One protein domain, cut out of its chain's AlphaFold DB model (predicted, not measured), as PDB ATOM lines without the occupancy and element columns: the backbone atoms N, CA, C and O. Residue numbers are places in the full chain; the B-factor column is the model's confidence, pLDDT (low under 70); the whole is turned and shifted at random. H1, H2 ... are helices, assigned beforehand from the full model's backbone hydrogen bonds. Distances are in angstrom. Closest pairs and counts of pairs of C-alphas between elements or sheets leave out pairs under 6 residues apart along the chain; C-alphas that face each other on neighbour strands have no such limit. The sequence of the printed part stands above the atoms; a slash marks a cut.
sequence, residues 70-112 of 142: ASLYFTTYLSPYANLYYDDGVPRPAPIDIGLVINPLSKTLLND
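This is residues 70 to 112 of the 142 residues of an uncharacterized protein of uncultured Dysgonomonas sp (UniProt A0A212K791). This is a small domain with little regular structure: a long looping stretch, residues 77 to 105, makes most of it, with one short helix, H1, before it and another, H2, after it. The stretch runs out from H1, folds back around residues 87 to 89 and returns to H2. The printed part has 43 residues, of which 10 are in the two named helices, in the order H1, H2, with no named strand; the class is all helix. It is compact, with a radius of gyration of the C-alphas of 9.7 A, and spans 26 by 24 by 16 A.

H1, residues 72 to 76, and H2, residues 106 to 110, are apart. In both helices every O i to N i+4 pair is within hydrogen-bond range.

H1 begins at C-alpha 72, (-15.531, -33.389, -9.379), and measures 6.4 A from first to last C-alpha. H2 measures 5.8 A and ends at C-alpha 110, (-11.552, -33.559, -25.612). In the fold between them, C-alpha 88 is at (-0.006, -44.817, -25.102).

The two C-alphas farthest apart, those of Tyr 81 and Asp 112, are 28.4 A apart. The link from H1 to H2 is long, with 29 residues. The printed part has no cut, and no printed residue is under 70 in pLDDT.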
ATOM      1  N   ALA A  70     -12.958 -30.231 -15.023       92.62
ATOM      2  CA  ALA A  70     -12.965 -31.650 -14.707       92.62
ATOM      3  C   ALA A  70     -14.141 -32.007 -13.781       92.62
ATOM      4  O   ALA A  70     -14.470 -31.276 -12.847       92.62
ATOM      5  N   SER A  71     -14.762 -33.168 -14.002       92.56
ATOM      6  CA  SER A  71     -15.900 -33.596 -13.183       92.56
ATOM      7  C   SER A  71     -15.467 -33.948 -11.758       92.56
ATOM      8  O   SER A  71     -14.926 -35.026 -11.507       92.56
ATOM      9  N   LEU A  72     -15.771 -33.082 -10.792       92.06
ATOM     10  CA  LEU A  72     -15.531 -33.389  -9.379       92.06
ATOM     11  C   LEU A  72     -16.375 -34.576  -8.897       92.06
ATOM     12  O   LEU A  72     -15.898 -35.372  -8.098       92.06
ATOM     13  N   TYR A  73     -17.580 -34.750  -9.449       92.00
ATOM     14  CA  TYR A  73     -18.444 -35.893  -9.152       92.00
ATOM     15  C   TYR A  73     -17.741 -37.218  -9.462       92.00
ATOM     16  O   TYR A  73     -17.478 -37.996  -8.548       92.00
ATOM     17  N   PHE A  74     -17.330 -37.449 -10.715       90.94
ATOM     18  CA  PHE A  74     -16.632 -38.688 -11.067       90.94
ATOM     19  C   PHE A  74     -15.266 -38.810 -10.384       90.94
ATOM     20  O   PHE A  74     -14.841 -39.922 -10.092       90.94
ATOM     21  N   THR A  75     -14.614 -37.687 -10.056       90.50
ATOM     22  CA  THR A  75     -13.349 -37.690  -9.301       90.50
ATOM     23  C   THR A  75     -13.508 -38.348  -7.930       90.50
ATOM     24  O   THR A  75     -12.634 -39.107  -7.526       90.50
ATOM     25  N   THR A  76     -14.632 -38.136  -7.235       90.94
ATOM     26  CA  THR A  76     -14.866 -38.757  -5.915       90.94
ATOM     27  C   THR A  76     -15.077 -40.272  -5.951       90.94
ATOM     28  O   THR A  76     -14.896 -40.925  -4.928       90.94
ATOM     29  N   TYR A  77     -15.411 -40.844  -7.112       89.62
ATOM     30  CA  TYR A  77     -15.581 -42.292  -7.287       89.62
ATOM     31  C   TYR A  77     -14.325 -42.988  -7.823       89.62
ATOM     32  O   TYR A  77     -14.333 -44.207  -8.009       89.62
ATOM     33  N   LEU A  78     -13.248 -42.246  -8.100       90.19
ATOM     34  CA  LEU A  78     -12.013 -42.849  -8.585       90.19
ATOM     35  C   LEU A  78     -11.315 -43.631  -7.472       90.19
ATOM     36  O   LEU A  78     -11.039 -43.118  -6.390       90.19
ATOM     37  N   SER A  79     -10.966 -44.877  -7.787       87.88
ATOM     38  CA  SER A  79     -10.036 -45.664  -6.981       87.88
ATOM     39  C   SER A  79      -8.642 -45.020  -7.008       87.88
ATOM     40  O   SER A  79      -8.229 -44.536  -8.063       87.88
ATOM     41  N   PRO A  80      -7.857 -45.092  -5.918       86.56
ATOM     42  CA  PRO A  80      -6.435 -44.739  -5.941       86.56
ATOM     43  C   PRO A  80      -5.616 -45.518  -6.987       86.56
ATOM     44  O   PRO A  80      -4.543 -45.068  -7.373       86.56
ATOM     45  N   TYR A  81      -6.123 -46.666  -7.450       87.19
ATOM     46  CA  TYR A  81      -5.517 -47.497  -8.500       87.19
ATOM     47  C   TYR A  81      -6.059 -47.205  -9.913       87.19
ATOM     48  O   TYR A  81      -5.738 -47.928 -10.854       87.19
ATOM     49  N   ALA A  82      -6.926 -46.201 -10.075       90.38
ATOM     50  CA  ALA A  82      -7.496 -45.848 -11.370       90.38
ATOM     51  C   ALA A  82      -6.433 -45.273 -12.317       90.38
ATOM     52  O   ALA A  82      -5.643 -44.415 -11.926       90.38
ATOM     53  N   ASN A  83      -6.490 -45.662 -13.592       91.06
ATOM     54  CA  ASN A  83      -5.628 -45.108 -14.636       91.06
ATOM     55  C   ASN A  83      -6.449 -44.214 -15.569       91.06
ATOM     56  O   ASN A  83      -7.326 -44.690 -16.288       91.06
ATOM     57  N   LEU A  84      -6.165 -42.907 -15.555       92.25
ATOM     58  CA  LEU A  84      -6.867 -41.910 -16.380       92.25
ATOM     59  C   LEU A  84      -6.460 -41.949 -17.860       92.25
ATOM     60  O   LEU A  84      -7.151 -41.376 -18.700       92.25
ATOM     61  N   TYR A  85      -5.355 -42.614 -18.175       93.25
ATOM     62  CA  TYR A  85      -4.823 -42.764 -19.524       93.25
ATOM     63  C   TYR A  85      -4.453 -44.229 -19.755       93.25
ATOM     64  O   TYR A  85      -4.206 -44.963 -18.795       93.25
ATOM     65  N   TYR A  86      -4.445 -44.649 -21.013       90.88
ATOM     66  CA  TYR A  86      -3.785 -45.881 -21.437       90.88
ATOM     67  C   TYR A  86      -2.260 -45.681 -21.493       90.88
ATOM     68  O   TYR A  86      -1.773 -44.552 -21.389       90.88
ATOM     69  N   ASP A  87      -1.507 -46.766 -21.681       91.50
ATOM     70  CA  ASP A  87      -0.035 -46.737 -21.742       91.50
ATOM     71  C   ASP A  87       0.506 -45.879 -22.903       91.50
ATOM     72  O   ASP A  87       1.621 -45.366 -22.839       91.50
ATOM     73  N   ASP A  88      -0.297 -45.682 -23.951       91.44
ATOM     74  CA  ASP A  88      -0.006 -44.817 -25.102       91.44
ATOM     75  C   ASP A  88      -0.347 -43.329 -24.863       91.44
ATOM     76  O   ASP A  88      -0.127 -42.488 -25.737       91.44
ATOM     77  N   GLY A  89      -0.869 -42.985 -23.679       87.75
ATOM     78  CA  GLY A  89      -1.225 -41.623 -23.279       87.75
ATOM     79  C   GLY A  89      -2.625 -41.166 -23.701       87.75
ATOM     80  O   GLY A  89      -3.008 -40.034 -23.390       87.75
ATOM     81  N   VAL A  90      -3.420 -42.010 -24.365       90.12
ATOM     82  CA  VAL A  90      -4.798 -41.667 -24.747       90.12
ATOM     83  C   VAL A  90      -5.705 -41.657 -23.505       90.12
ATOM     84  O   VAL A  90      -5.616 -42.573 -22.681       90.12
ATOM     85  N   PRO A  91      -6.599 -40.656 -23.323       90.06
ATOM     86  CA  PRO A  91      -7.532 -40.634 -22.198       90.06
ATOM     87  C   PRO A  91      -8.415 -41.880 -22.181       90.06
ATOM     88  O   PRO A  91      -9.124 -42.175 -23.142       90.06
ATOM     89  N   ARG A  92      -8.408 -42.596 -21.058       91.38
ATOM     90  CA  ARG A  92      -9.190 -43.819 -20.886       91.38
ATOM     91  C   ARG A  92     -10.628 -43.465 -20.508       91.38
ATOM     92  O   ARG A  92     -10.786 -42.838 -19.466       91.38
ATOM     93  N   PRO A  93     -11.676 -43.847 -21.264       89.50
ATOM     94  CA  PRO A  93     -13.058 -43.465 -20.941       89.50
ATOM     95  C   PRO A  93     -13.560 -44.021 -19.601       89.50
ATOM     96  O   PRO A  93     -14.237 -43.310 -18.862       89.50
ATOM     97  N   ALA A  94     -13.185 -45.264 -19.276       91.25
ATOM     98  CA  ALA A  94     -13.524 -45.960 -18.034       91.25
ATOM     99  C   ALA A  94     -12.239 -46.282 -17.237       91.25
ATOM    100  O   ALA A  94     -11.639 -47.339 -17.431       91.25
ATOM    101  N   PRO A  95     -11.772 -45.376 -16.360       89.94
ATOM    102  CA  PRO A  95     -10.451 -45.465 -15.728       89.94
ATOM    103  C   PRO A  95     -10.312 -46.568 -14.664       89.94
ATOM    104  O   PRO A  95      -9.197 -46.858 -14.231       89.94
ATOM    105  N   ILE A  96     -11.428 -47.180 -14.254       88.94
ATOM    106  CA  ILE A  96     -11.493 -48.288 -13.284       88.94
ATOM    107  C   ILE A  96     -12.136 -49.558 -13.865       88.94
ATOM    108  O   ILE A  96     -12.585 -50.406 -13.104       88.94
ATOM    109  N   ASP A  97     -12.259 -49.662 -15.194       83.56
ATOM    110  CA  ASP A  97     -12.894 -50.803 -15.888       83.56
ATOM    111  C   ASP A  97     -14.380 -51.038 -15.577       83.56
ATOM    112  O   ASP A  97     -14.971 -52.037 -15.983       83.56
ATOM    113  N   ILE A  98     -15.024 -50.073 -14.920       75.12
ATOM    114  CA  ILE A  98     -16.460 -50.058 -14.645       75.12
ATOM    115  C   ILE A  98     -17.069 -48.887 -15.418       75.12
ATOM    116  O   ILE A  98     -16.725 -47.733 -15.175       75.12
ATOM    117  N   GLY A  99     -18.013 -49.167 -16.322       73.94
ATOM    118  CA  GLY A  99     -18.642 -48.160 -17.194       73.94
ATOM    119  C   GLY A  99     -19.511 -47.106 -16.488       73.94
ATOM    120  O   GLY A  99     -20.056 -46.228 -17.147       73.94
ATOM    121  N   LEU A 100     -19.651 -47.184 -15.161       81.06
ATOM    122  CA  LEU A 100     -20.412 -46.233 -14.344       81.06
ATOM    123  C   LEU A 100     -19.586 -45.007 -13.925       81.06
ATOM    124  O   LEU A 100     -20.166 -43.980 -13.581       81.06
ATOM    125  N   VAL A 101     -18.252 -45.099 -13.952       87.50
ATOM    126  CA  VAL A 101     -17.353 -43.979 -13.643       87.50
ATOM    127  C   VAL A 101     -16.646 -43.570 -14.922       87.50
ATOM    128  O   VAL A 101     -15.803 -44.299 -15.440       87.50
ATOM    129  N   ILE A 102     -17.004 -42.396 -15.432       89.94
ATOM    130  CA  ILE A 102     -16.388 -41.821 -16.628       89.94
ATOM    131  C   ILE A 102     -15.156 -41.029 -16.202       89.94
ATOM    132  O   ILE A 102     -15.143 -40.397 -15.146       89.94
ATOM    133  N   ASN A 103     -14.122 -41.022 -17.034       92.38
ATOM    134  CA  ASN A 103     -12.931 -40.226 -16.785       92.38
ATOM    135  C   ASN A 103     -13.271 -38.739 -16.563       92.38
ATOM    136  O   ASN A 103     -13.794 -38.090 -17.481       92.38
ATOM    137  N   PRO A 104     -12.948 -38.175 -15.379       93.44
ATOM    138  CA  PRO A 104     -13.279 -36.795 -15.031       93.44
ATOM    139  C   PRO A 104     -12.707 -35.747 -15.977       93.44
ATOM    140  O   PRO A 104     -13.246 -34.647 -16.060       93.44
ATOM    141  N   LEU A 105     -11.623 -36.085 -16.673       92.75
ATOM    142  CA  LEU A 105     -10.914 -35.203 -17.586       92.75
ATOM    143  C   LEU A 105     -11.453 -35.263 -19.014       92.75
ATOM    144  O   LEU A 105     -11.014 -34.468 -19.837       92.75
ATOM    145  N   SER A 106     -12.392 -36.163 -19.324       90.81
ATOM    146  CA  SER A 106     -12.860 -36.376 -20.702       90.81
ATOM    147  C   SER A 106     -13.324 -35.073 -21.351       90.81
ATOM    148  O   SER A 106     -12.867 -34.733 -22.434       90.81
ATOM    149  N   LYS A 107     -14.162 -34.286 -20.661       88.88
ATOM    150  CA  LYS A 107     -14.610 -32.978 -21.167       88.88
ATOM    151  C   LYS A 107     -13.464 -31.970 -21.243       88.88
ATOM    152  O   LYS A 107     -13.345 -31.261 -22.227       88.88
ATOM    153  N   THR A 108     -12.609 -31.931 -20.226       91.25
ATOM    154  CA  THR A 108     -11.464 -31.014 -20.159       91.25
ATOM    155  C   THR A 108     -10.443 -31.228 -21.275       91.25
ATOM    156  O   THR A 108      -9.803 -30.274 -21.699       91.25
ATOM    157  N   LEU A 109     -10.238 -32.474 -21.705       89.81
ATOM    158  CA  LEU A 109      -9.204 -32.839 -22.677       89.81
ATOM    159  C   LEU A 109      -9.724 -32.902 -24.110       89.81
ATOM    160  O   LEU A 109      -8.952 -32.674 -25.035       89.81
ATOM    161  N   LEU A 110     -10.993 -33.270 -24.291       88.69
ATOM    162  CA  LEU A 110     -11.552 -33.559 -25.612       88.69
ATOM    163  C   LEU A 110     -12.421 -32.425 -26.154       88.69
ATOM    164  O   LEU A 110     -12.681 -32.399 -27.355       88.69
ATOM    165  N   ASN A 111     -12.855 -31.494 -25.301       89.50
ATOM    166  CA  ASN A 111     -13.704 -30.386 -25.717       89.50
ATOM    167  C   ASN A 111     -12.957 -29.061 -25.598       89.50
ATOM    168  O   ASN A 111     -12.437 -28.721 -24.532       89.50
ATOM    169  N   ASP A 112     -13.008 -28.284 -26.674       87.88
ATOM    170  CA  ASP A 112     -12.688 -26.864 -26.649       87.88
ATOM    171  C   ASP A 112     -13.965 -26.085 -26.315       87.88
ATOM    172  O   ASP A 112     -15.013 -26.301 -26.928       87.88
TER     173      ASP A 112